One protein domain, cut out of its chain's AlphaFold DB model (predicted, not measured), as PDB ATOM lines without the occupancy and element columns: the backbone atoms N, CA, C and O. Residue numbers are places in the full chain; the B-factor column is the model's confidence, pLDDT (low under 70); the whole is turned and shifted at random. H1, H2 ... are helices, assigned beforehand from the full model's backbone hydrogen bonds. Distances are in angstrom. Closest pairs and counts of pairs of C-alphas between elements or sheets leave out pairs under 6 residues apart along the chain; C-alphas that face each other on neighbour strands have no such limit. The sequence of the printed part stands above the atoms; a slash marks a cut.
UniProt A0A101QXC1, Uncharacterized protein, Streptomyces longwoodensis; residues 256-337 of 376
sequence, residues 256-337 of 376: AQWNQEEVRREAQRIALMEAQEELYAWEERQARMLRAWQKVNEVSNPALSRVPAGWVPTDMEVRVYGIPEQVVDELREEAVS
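Overview. This is residues 256 to 337 of the 376 residues of an uncharacterized protein of Streptomyces longwoodensis (UniProt A0A101QXC1). One long helix, H1, makes the length of the domain, and near its last residues the rest of the printed part folds back into a small head. Residues 256 to 284 of H1 stick out as a free arm, while the two short helices H2 and H3 pack near its other end, both crosswise to it, with the long unnamed stretch 298 to 314 looping between H1 and H2. The printed part has 82 residues with three named helices, in the order H1, H2, H3, and no named strand; the class is all helix. The whole is extended, with a radius of gyration of the C-alphas of 19.3 A, and spans 65 by 25 by 20 A.

Arrangement. H1, residues 256 to 297, touches H3, residues 325 to 336, about perpendicular at 76 degrees. The closest C-alphas of the two are those of Met 289 and Val 327, 6.5 A apart; H1 touches H3 with residues 285 to 292 alone, and H3 touches H1 with residues 327 to 331 alone. H2, residues 315 to 321, and H1 only just touch, with 3 pairs of C-alphas within 8 A, and H1 does so with residues 295 to 296 alone. Their closest C-alphas are those of Val 296 and Tyr 321, 6.5 A apart, and their lines are about perpendicular at 89 degrees. H2 and H3 are close but not clearly touching, the closest C-alphas being those of Val 318 and Val 328 at 7.7 A, with a steep tilt of 51 degrees, opposite ways. In H1, H2 and H3 every O i to N i+4 pair is within hydrogen-bond range.

Along the chain. H1 measures 61.0 A from C-alpha 256 at (437.169, 298.766, 309.840) to C-alpha 297 at (435.250, 332.556, 360.621). H2 measures 10.1 A over residues 315 to 321. H3 measures 16.8 A and ends with C-alpha 336 at (441.904, 337.876, 341.212).

Size, cuts and confidence. The C-alphas of Ala 256 and Met 316, the two farthest apart, are 65.3 A from each other. Without residues 256 to 284, which stand free, the body has 53 residues and spans 26 by 24 by 15 A. The link from H1 to H2 is long, with 17 residues, and that from H2 to H3 is tight, with 3. The printed part has no cut. Its mean pLDDT is 90.3, and residues 302 to 304 are under 70.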
ATOM      1  N   ALA A 256     436.548 297.446 309.863       82.19
ATOM      2  CA  ALA A 256     437.169 298.766 309.840       82.19
ATOM      3  C   ALA A 256     436.290 299.828 310.519       82.19
ATOM      4  O   ALA A 256     436.798 300.574 311.352       82.19
ATOM      5  N   GLN A 257     434.988 299.853 310.221       82.94
ATOM      6  CA  GLN A 257     434.032 300.751 310.879       82.94
ATOM      7  C   GLN A 257     433.946 300.483 312.380       82.94
ATOM      8  O   GLN A 257     434.059 301.412 313.171       82.94
ATOM      9  N   TRP A 258     433.855 299.213 312.781       78.25
ATOM     10  CA  TRP A 258     433.858 298.832 314.193       78.25
ATOM     11  C   TRP A 258     435.124 299.311 314.912       78.25
ATOM     12  O   TRP A 258     435.048 299.887 315.991       78.25
ATOM     13  N   ASN A 259     436.295 299.134 314.297       81.62
ATOM     14  CA  ASN A 259     437.547 299.620 314.873       81.62
ATOM     15  C   ASN A 259     437.571 301.151 314.982       81.62
ATOM     16  O   ASN A 259     438.077 301.675 315.969       81.62
ATOM     17  N   GLN A 260     437.026 301.877 314.002       85.06
ATOM     18  CA  GLN A 260     436.910 303.338 314.072       85.06
ATOM     19  C   GLN A 260     435.961 303.778 315.194       85.06
ATOM     20  O   GLN A 260     436.277 304.711 315.931       85.06
ATOM     21  N   GLU A 261     434.825 303.099 315.357       83.75
ATOM     22  CA  GLU A 261     433.886 303.354 316.450       83.75
ATOM     23  C   GLU A 261     434.496 303.045 317.817       83.75
ATOM     24  O   GLU A 261     434.336 303.844 318.736       83.75
ATOM     25  N   GLU A 262     435.224 301.936 317.959       83.12
ATOM     26  CA  GLU A 262     435.937 301.594 319.193       83.12
ATOM     27  C   GLU A 262     437.009 302.632 319.526       83.12
ATOM     28  O   GLU A 262     437.038 303.124 320.651       83.12
ATOM     29  N   VAL A 263     437.816 303.059 318.548       84.56
ATOM     30  CA  VAL A 263     438.790 304.149 318.738       84.56
ATOM     31  C   VAL A 263     438.085 305.439 319.167       84.56
ATOM     32  O   VAL A 263     438.549 306.126 320.077       84.56
ATOM     33  N   ARG A 264     436.928 305.759 318.571       86.94
ATOM     34  CA  ARG A 264     436.121 306.921 318.968       86.94
ATOM     35  C   ARG A 264     435.609 306.789 320.405       86.94
ATOM     36  O   ARG A 264     435.703 307.749 321.165       86.94
ATOM     37  N   ARG A 265     435.076 305.624 320.787       85.62
ATOM     38  CA  ARG A 265     434.579 305.344 322.148       85.62
ATOM     39  C   ARG A 265     435.707 305.408 323.172       85.62
ATOM     40  O   ARG A 265     435.512 305.955 324.252       85.62
ATOM     41  N   GLU A 266     436.878 304.876 322.845       86.00
ATOM     42  CA  GLU A 266     438.058 304.930 323.706       86.00
ATOM     43  C   GLU A 266     438.522 306.373 323.912       86.00
ATOM     44  O   GLU A 266     438.681 306.796 325.054       86.00
ATOM     45  N   ALA A 267     438.616 307.166 322.842       88.38
ATOM     46  CA  ALA A 267     438.934 308.590 322.938       88.38
ATOM     47  C   ALA A 267     437.913 309.355 323.800       88.38
ATOM     48  O   ALA A 267     438.295 310.165 324.640       88.38
ATOM     49  N   GLN A 268     436.617 309.062 323.648       88.50
ATOM     50  CA  GLN A 268     435.575 309.655 324.488       88.50
ATOM     51  C   GLN A 268     435.719 309.252 325.964       88.50
ATOM     52  O   GLN A 268     435.552 310.097 326.840       88.50
ATOM     53  N   ARG A 269     436.038 307.985 326.261       87.06
ATOM     54  CA  ARG A 269     436.288 307.521 327.639       87.06
ATOM     55  C   ARG A 269     437.496 308.212 328.255       87.06
ATOM     56  O   ARG A 269     437.408 308.627 329.404       87.06
ATOM     57  N   ILE A 270     438.588 308.349 327.503       90.19
ATOM     58  CA  ILE A 270     439.789 309.066 327.950       90.19
ATOM     59  C   ILE A 270     439.432 310.517 328.279       90.19
ATOM     60  O   ILE A 270     439.666 310.945 329.403       90.19
ATOM     61  N   ALA A 271     438.752 311.219 327.369       90.69
ATOM     62  CA  ALA A 271     438.329 312.600 327.595       90.69
ATOM     63  C   ALA A 271     437.395 312.753 328.813       90.69
ATOM     64  O   ALA A 271     437.475 313.743 329.537       90.69
ATOM     65  N   LEU A 272     436.511 311.779 329.067       91.81
ATOM     66  CA  LEU A 272     435.678 311.787 330.271       91.81
ATOM     67  C   LEU A 272     436.519 311.601 331.541       91.81
ATOM     68  O   LEU A 272     436.278 312.307 332.515       91.81
ATOM     69  N   MET A 273     437.462 310.655 331.546       90.06
ATOM     70  CA  MET A 273     438.334 310.421 332.703       90.06
ATOM     71  C   MET A 273     439.184 311.656 333.007       90.06
ATOM     72  O   MET A 273     439.222 312.085 334.155       90.06
ATOM     73  N   GLU A 274     439.776 312.280 331.988       94.12
ATOM     74  CA  GLU A 274     440.542 313.525 332.136       94.12
ATOM     75  C   GLU A 274     439.669 314.651 332.716       94.12
ATOM     76  O   GLU A 274     440.039 315.279 333.704       94.12
ATOM     77  N   ALA A 275     438.453 314.845 332.194       94.50
ATOM     78  CA  ALA A 275     437.530 315.848 332.728       94.50
ATOM     79  C   ALA A 275     437.072 315.550 334.171       94.50
ATOM     80  O   ALA A 275     436.790 316.472 334.939       94.50
ATOM     81  N   GLN A 276     436.975 314.273 334.557       94.38
ATOM     82  CA  GLN A 276     436.688 313.875 335.939       94.38
ATOM     83  C   GLN A 276     437.863 314.166 336.871       94.38
ATOM     84  O   GLN A 276     437.641 314.663 337.974       94.38
ATOM     85  N   GLU A 277     439.095 313.899 336.439       95.62
ATOM     86  CA  GLU A 277     440.303 314.234 337.198       95.62
ATOM     87  C   GLU A 277     440.427 315.749 337.406       95.62
ATOM     88  O   GLU A 277     440.648 316.197 338.531       95.62
ATOM     89  N   GLU A 278     440.190 316.549 336.361       95.38
ATOM     90  CA  GLU A 278     440.150 318.012 336.460       95.38
ATOM     91  C   GLU A 278     439.068 318.495 337.431       95.38
ATOM     92  O   GLU A 278     439.304 319.387 338.251       95.38
ATOM     93  N   LEU A 279     437.879 317.889 337.371       95.88
ATOM     94  CA  LEU A 279     436.791 318.203 338.286       95.88
ATOM     95  C   LEU A 279     437.164 317.872 339.736       95.88
ATOM     96  O   LEU A 279     436.935 318.702 340.614       95.88
ATOM     97  N   TYR A 280     437.753 316.704 339.999       95.06
ATOM     98  CA  TYR A 280     438.184 316.332 341.346       95.06
ATOM     99  C   TYR A 280     439.284 317.249 341.869       95.06
ATOM    100  O   TYR A 280     439.182 317.724 342.999       95.06
ATOM    101  N   ALA A 281     440.277 317.584 341.045       95.62
ATOM    102  CA  ALA A 281     441.314 318.542 341.412       95.62
ATOM    103  C   ALA A 281     440.719 319.922 341.755       95.62
ATOM    104  O   ALA A 281     441.102 320.542 342.755       95.62
ATOM    105  N   TRP A 282     439.740 320.386 340.971       95.56
ATOM    106  CA  TRP A 282     439.010 321.621 341.253       95.56
ATOM    107  C   TRP A 282     438.217 321.525 342.568       95.56
ATOM    108  O   TRP A 282     438.309 322.426 343.401       95.56
ATOM    109  N   GLU A 283     437.478 320.436 342.805       94.44
ATOM    110  CA  GLU A 283     436.691 320.239 344.033       94.44
ATOM    111  C   GLU A 283     437.580 320.152 345.281       94.44
ATOM    112  O   GLU A 283     437.259 320.755 346.308       94.44
ATOM    113  N   GLU A 284     438.729 319.480 345.195       94.88
ATOM    114  CA  GLU A 284     439.718 319.430 346.271       94.88
ATOM    115  C   GLU A 284     440.294 320.811 346.586       94.88
ATOM    116  O   GLU A 284     440.390 321.180 347.762       94.88
ATOM    117  N   ARG A 285     440.642 321.598 345.559       94.38
ATOM    118  CA  ARG A 285     441.103 322.983 345.729       94.38
ATOM    119  C   ARG A 285     440.039 323.831 346.427       94.38
ATOM    120  O   ARG A 285     440.324 324.465 347.442       94.38
ATOM    121  N   GLN A 286     438.793 323.784 345.955       93.50
ATOM    122  CA  GLN A 286     437.676 324.510 346.571       93.50
ATOM    123  C   GLN A 286     437.424 324.061 348.017       93.50
ATOM    124  O   GLN A 286     437.179 324.893 348.891       93.50
ATOM    125  N   ALA A 287     437.549 322.764 348.313       92.81
ATOM    126  CA  ALA A 287     437.418 322.238 349.668       92.81
ATOM    127  C   ALA A 287     438.533 322.736 350.604       92.81
ATOM    128  O   ALA A 287     438.254 323.051 351.764       92.81
ATOM    129  N   ARG A 288     439.784 322.844 350.127       94.56
ATOM    130  CA  ARG A 288     440.893 323.436 350.903       94.56
ATOM    131  C   ARG A 288     440.620 324.902 351.235       94.56
ATOM    132  O   ARG A 288     440.711 325.280 352.404       94.56
ATOM    133  N   MET A 289     440.217 325.690 350.239       93.56
ATOM    134  CA  MET A 289     439.867 327.104 350.415       93.56
ATOM    135  C   MET A 289     438.691 327.285 351.383       93.56
ATOM    136  O   MET A 289     438.749 328.107 352.298       93.56
ATOM    137  N   LEU A 290     437.651 326.455 351.253       93.31
ATOM    138  CA  LEU A 290     436.494 326.478 352.145       93.31
ATOM    139  C   LEU A 290     436.869 326.151 353.594       93.31
ATOM    140  O   LEU A 290     436.402 326.828 354.508       93.31
ATOM    141  N   ARG A 291     437.736 325.158 353.822       93.50
ATOM    142  CA  ARG A 291     438.237 324.829 355.168       93.50
ATOM    143  C   ARG A 291     439.028 325.983 355.781       93.50
ATOM    144  O   ARG A 291     438.867 326.249 356.968       93.50
ATOM    145  N   ALA A 292     439.860 326.672 354.996       94.12
ATOM    146  CA  ALA A 292     440.593 327.848 355.467       94.12
ATOM    147  C   ALA A 292     439.633 328.974 355.881       94.12
ATOM    148  O   ALA A 292     439.749 329.505 356.984       94.12
ATOM    149  N   TRP A 293     438.633 329.267 355.046       94.44
ATOM    150  CA  TRP A 293     437.596 330.253 355.355       94.44
ATOM    151  C   TRP A 293     436.802 329.900 356.621       94.44
ATOM    152  O   TRP A 293     436.622 330.749 357.494       94.44
ATOM    153  N   GLN A 294     436.380 328.640 356.760       92.44
ATOM    154  CA  GLN A 294     435.659 328.152 357.944       92.44
ATOM    155  C   GLN A 294     436.488 328.290 359.216       92.44
ATOM    156  O   GLN A 294     435.952 328.674 360.251       92.44
ATOM    157  N   LYS A 295     437.788 327.994 359.130       93.88
ATOM    158  CA  LYS A 295     438.709 328.079 360.263       93.88
ATOM    159  C   LYS A 295     438.851 329.513 360.776       93.88
ATOM    160  O   LYS A 295     438.850 329.702 361.984       93.88
ATOM    161  N   VAL A 296     438.937 330.494 359.875       94.56
ATOM    162  CA  VAL A 296     439.032 331.922 360.232       94.56
ATOM    163  C   VAL A 296     437.713 332.453 360.801       94.56
ATOM    164  O   VAL A 296     437.725 333.219 361.753       94.56
ATOM    165  N   ASN A 297     436.572 332.035 360.242       92.44
ATOM    166  CA  ASN A 297     435.250 332.556 360.621       92.44
ATOM    167  C   ASN A 297     434.535 331.720 361.698       92.44
ATOM    168  O   ASN A 297     433.370 331.977 361.990       92.44
ATOM    169  N   GLU A 298     435.198 330.696 362.245       91.62
ATOM    170  CA  GLU A 298     434.663 329.790 363.273       91.62
ATOM    171  C   GLU A 298     433.307 329.150 362.892       91.62
ATOM    172  O   GLU A 298     432.440 328.892 363.729       91.62
ATOM    173  N   VAL A 299     433.104 328.873 361.598       89.75
ATOM    174  CA  VAL A 299     431.844 328.319 361.079       89.75
ATOM    175  C   VAL A 299     431.830 326.798 361.230       89.75
ATOM    176  O   VAL A 299     432.480 326.079 360.475       89.75
ATOM    177  N   SER A 300     431.026 326.299 362.170       78.75
ATOM    178  CA  SER A 300     430.937 324.864 362.483       78.75
ATOM    179  C   SER A 300     430.118 324.025 361.492       78.75
ATOM    180  O   SER A 300     430.258 322.804 361.494       78.75
ATOM    181  N   ASN A 301     429.243 324.629 360.670       77.69
ATOM    182  CA  ASN A 301     428.368 323.880 359.757       77.69
ATOM    183  C   ASN A 301     428.736 324.101 358.271       77.69
ATOM    184  O   ASN A 301     428.386 325.133 357.688       77.69
ATOM    185  N   PRO A 302     429.428 323.139 357.636       63.69
ATOM    186  CA  PRO A 302     430.031 323.323 356.319       63.69
ATOM    187  C   PRO A 302     429.063 323.145 355.143       63.69
ATOM    188  O   PRO A 302     429.368 323.587 354.039       63.69
ATOM    189  N   ALA A 303     427.905 322.510 355.347       65.62
ATOM    190  CA  ALA A 303     427.086 321.982 354.252       65.62
ATOM    191  C   ALA A 303     426.411 323.043 353.358       65.62
ATOM    192  O   ALA A 303     425.949 322.715 352.268       65.62
ATOM    193  N   LEU A 304     426.336 324.303 353.800       61.88
ATOM    194  CA  LEU A 304     425.608 325.372 353.099       61.88
ATOM    195  C   LEU A 304     426.471 326.594 352.761       61.88
ATOM    196  O   LEU A 304     425.973 327.549 352.169       61.88
ATOM    197  N   SER A 305     427.755 326.571 353.112       74.56
ATOM    198  CA  SER A 305     428.616 327.748 353.006       74.56
ATOM    199  C   SER A 305     429.540 327.634 351.796       74.56
ATOM    200  O   SER A 305     430.239 326.636 351.635       74.56
ATOM    201  N   ARG A 306     429.560 328.666 350.950       82.75
ATOM    202  CA  ARG A 306     430.590 328.873 349.920       82.75
ATOM    203  C   ARG A 306     431.527 329.976 350.389       82.75
ATOM    204  O   ARG A 306     431.075 330.901 351.063       82.75
ATOM    205  N   VAL A 307     432.801 329.897 350.006       85.25
ATOM    206  CA  VAL A 307     433.729 331.016 350.212       85.25
ATOM    207  C   VAL A 307     433.174 332.225 349.450       85.25
ATOM    208  O   VAL A 307     432.856 332.086 348.265       85.25
ATOM    209  N   PRO A 308     432.990 333.386 350.101       88.88
ATOM    210  CA  PRO A 308     432.564 334.594 349.409       88.88
ATOM    211  C   PRO A 308     433.547 334.945 348.286       88.88
ATOM    212  O   PRO A 308     434.761 334.858 348.470       88.88
ATOM    213  N   ALA A 309     433.031 335.347 347.124       87.69
ATOM    214  CA  ALA A 309     433.874 335.720 345.994       87.69
ATOM    215  C   ALA A 309     434.809 336.883 346.375       87.69
ATOM    216  O   ALA A 309     434.359 337.878 346.944       87.69
ATOM    217  N   GLY A 310     436.101 336.749 346.065       89.94
ATOM    218  CA  GLY A 310     437.120 337.754 346.384       89.94
ATOM    219  C   GLY A 310     437.630 337.736 347.829       89.94
ATOM    220  O   GLY A 310     438.426 338.599 348.195       89.94
ATOM    221  N   TRP A 311     437.192 336.791 348.667       93.62
ATOM    222  CA  TRP A 311     437.695 336.686 350.037       93.62
ATOM    223  C   TRP A 311     439.134 336.158 350.075       93.62
ATOM    224  O   TRP A 311     439.443 335.123 349.487       93.62
ATOM    225  N   VAL A 312     439.992 336.844 350.831       95.00
ATOM    226  CA  VAL A 312     441.383 336.459 351.104       95.00
ATOM    227  C   VAL A 312     441.677 336.754 352.581       95.00
ATOM    228  O   VAL A 312     441.326 337.842 353.043       95.00
ATOM    229  N   PRO A 313     442.314 335.838 353.332       94.38
ATOM    230  CA  PRO A 313     442.698 336.092 354.714       94.38
ATOM    231  C   PRO A 313     443.826 337.127 354.784       94.38
ATOM    232  O   PRO A 313     444.740 337.151 353.956       94.38
ATOM    233  N   THR A 314     443.786 337.972 355.804       95.75
ATOM    234  CA  THR A 314     444.868 338.908 356.121       95.75
ATOM    235  C   THR A 314     446.106 338.171 356.641       95.75
ATOM    236  O   THR A 314     445.999 337.097 357.234       95.75
ATOM    237  N   ASP A 315     447.298 338.760 356.497       95.25
ATOM    238  CA  ASP A 315     448.554 338.131 356.953       95.25
ATOM    239  C   ASP A 315     448.545 337.802 358.459       95.25
ATOM    240  O   ASP A 315     449.167 336.838 358.916       95.25
ATOM    241  N   MET A 316     447.808 338.592 359.245       95.62
ATOM    242  CA  MET A 316     447.602 338.339 360.667       95.62
ATOM    243  C   MET A 316     446.748 337.086 360.898       95.62
ATOM    244  O   MET A 316     447.133 336.237 361.701       95.62
ATOM    245  N   GLU A 317     445.638 336.928 360.175       94.88
ATOM    246  CA  GLU A 317     444.781 335.735 360.254       94.88
ATOM    247  C   GLU A 317     445.524 334.480 359.788       94.88
ATOM    248  O   GLU A 317     445.432 333.439 360.435       94.88
ATOM    249  N   VAL A 318     446.330 334.580 358.726       95.44
ATOM    250  CA  VAL A 318     447.179 333.473 358.255       95.44
ATOM    251  C   VAL A 318     448.096 332.975 359.375       95.44
ATOM    252  O   VAL A 318     448.182 331.767 359.608       95.44
ATOM    253  N   ARG A 319     448.733 333.896 360.115       94.81
ATOM    254  CA  ARG A 319     449.621 333.561 361.238       94.81
ATOM    255  C   ARG A 319     448.865 332.983 362.437       94.81
ATOM    256  O   ARG A 319     449.340 332.020 363.030       94.81
ATOM    257  N   VAL A 320     447.715 333.556 362.797       96.25
ATOM    258  CA  VAL A 320     446.914 333.132 363.963       96.25
ATOM    259  C   VAL A 320     446.292 331.756 363.740       96.25
ATOM    260  O   VAL A 320     446.387 330.885 364.603       96.25
ATOM    261  N   TYR A 321     445.690 331.535 362.573       94.56
ATOM    262  CA  TYR A 321     444.989 330.292 362.259       94.56
ATOM    263  C   TYR A 321     445.894 329.243 361.603       94.56
ATOM    264  O   TYR A 321     445.430 328.133 361.338       94.56
ATOM    265  N   GLY A 322     447.174 329.543 361.359       95.12
ATOM    266  CA  GLY A 322     448.142 328.604 360.785       95.12
ATOM    267  C   GLY A 322     447.677 328.051 359.438       95.12
ATOM    268  O   GLY A 322     447.577 326.834 359.268       95.12
ATOM    269  N   ILE A 323     447.294 328.941 358.521       95.62
ATOM    270  CA  ILE A 323     446.854 328.557 357.175       95.62
ATOM    271  C   ILE A 323     448.105 328.256 356.335       95.62
ATOM    272  O   ILE A 323     449.026 329.073 356.338       95.62
ATOM    273  N   PRO A 324     448.175 327.111 355.629       96.50
ATOM    274  CA  PRO A 324     449.304 326.814 354.754       96.50
ATOM    275  C   PRO A 324     449.470 327.890 353.673       96.50
ATOM    276  O   PRO A 324     448.485 328.273 353.046       96.50
ATOM    277  N   GLU A 325     450.707 328.323 353.425       95.19
ATOM    278  CA  GLU A 325     451.039 329.373 352.446       95.19
ATOM    279  C   GLU A 325     450.475 329.066 351.052       95.19
ATOM    280  O   GLU A 325     449.792 329.901 350.469       95.19
ATOM    281  N   GLN A 326     450.593 327.812 350.602       95.88
ATOM    282  CA  GLN A 326     450.024 327.347 349.333       95.88
ATOM    283  C   GLN A 326     448.510 327.611 349.209       95.88
ATOM    284  O   GLN A 326     448.028 327.949 348.135       95.88
ATOM    285  N   VAL A 327     447.742 327.483 350.299       95.69
ATOM    286  CA  VAL A 327     446.289 327.740 350.282       95.69
ATOM    287  C   VAL A 327     445.998 329.242 350.245       95.69
ATOM    288  O   VAL A 327     445.003 329.661 349.659       95.69
ATOM    289  N   VAL A 328     446.856 330.064 350.856       95.75
ATOM    290  CA  VAL A 328     446.746 331.531 350.802       95.75
ATOM    291  C   VAL A 328     447.017 332.036 349.387       95.75
ATOM    292  O   VAL A 328     446.273 332.889 348.906       95.75
ATOM    293  N   ASP A 329     448.022 331.482 348.710       94.88
ATOM    294  CA  ASP A 329     448.311 331.797 347.310       94.88
ATOM    295  C   ASP A 329     447.153 331.367 346.399       94.88
ATOM    296  O   ASP A 329     446.646 332.187 345.636       94.88
ATOM    297  N   GLU A 330     446.629 330.142 346.567       94.06
ATOM    298  CA  GLU A 330     445.442 329.665 345.838       94.06
ATOM    299  C   GLU A 330     444.220 330.590 346.032       94.06
ATOM    300  O   GLU A 330     443.481 330.820 345.071       94.06
ATOM    301  N   LEU A 331     444.003 331.116 347.249       93.50
ATOM    302  CA  LEU A 331     442.923 332.060 347.581       93.50
ATOM    303  C   LEU A 331     443.135 333.435 346.940       93.50
ATOM    304  O   LEU A 331     442.183 334.035 346.445       93.50
ATOM    305  N   ARG A 332     444.374 333.940 346.939       95.06
ATOM    306  CA  ARG A 332     444.737 335.207 346.285       95.06
ATOM    307  C   ARG A 332     444.543 335.118 344.777       95.06
ATOM    308  O   ARG A 332     443.952 336.019 344.189       95.06
ATOM    309  N   GLU A 333     444.989 334.024 344.168       93.81
ATOM    310  CA  GLU A 333     444.784 333.760 342.744       93.81
ATOM    311  C   GLU A 333     443.295 333.668 342.395       93.81
ATOM    312  O   GLU A 333     442.853 334.311 341.445       93.81
ATOM    313  N   GLU A 334     442.503 332.935 343.183       93.19
ATOM    314  CA  GLU A 334     441.055 332.799 342.967       93.19
ATOM    315  C   GLU A 334     440.312 334.133 343.139       93.19
ATOM    316  O   GLU A 334     439.367 334.421 342.405       93.19
ATOM    317  N   ALA A 335     440.745 334.980 344.078       92.56
ATOM    318  CA  ALA A 335     440.165 336.304 344.281       92.56
ATOM    319  C   ALA A 335     440.422 337.253 343.099       92.56
ATOM    320  O   ALA A 335     439.581 338.105 342.805       92.56
ATOM    321  N   VAL A 336     441.562 337.103 342.416       94.50
ATOM    322  CA  VAL A 336     441.904 337.876 341.212       94.50
ATOM    323  C   VAL A 336     441.234 337.291 339.965       94.50
ATOM    324  O   VAL A 336     440.737 338.040 339.125       94.50
ATOM    325  N   SER A 337     441.220 335.964 339.833       92.06
ATOM    326  CA  SER A 337     440.740 335.251 338.649       92.06
ATOM    327  C   SER A 337     439.990 333.971 339.045       92.06
ATOM    328  O   SER A 337     440.589 332.891 339.044       92.06
TER     329      SER A 337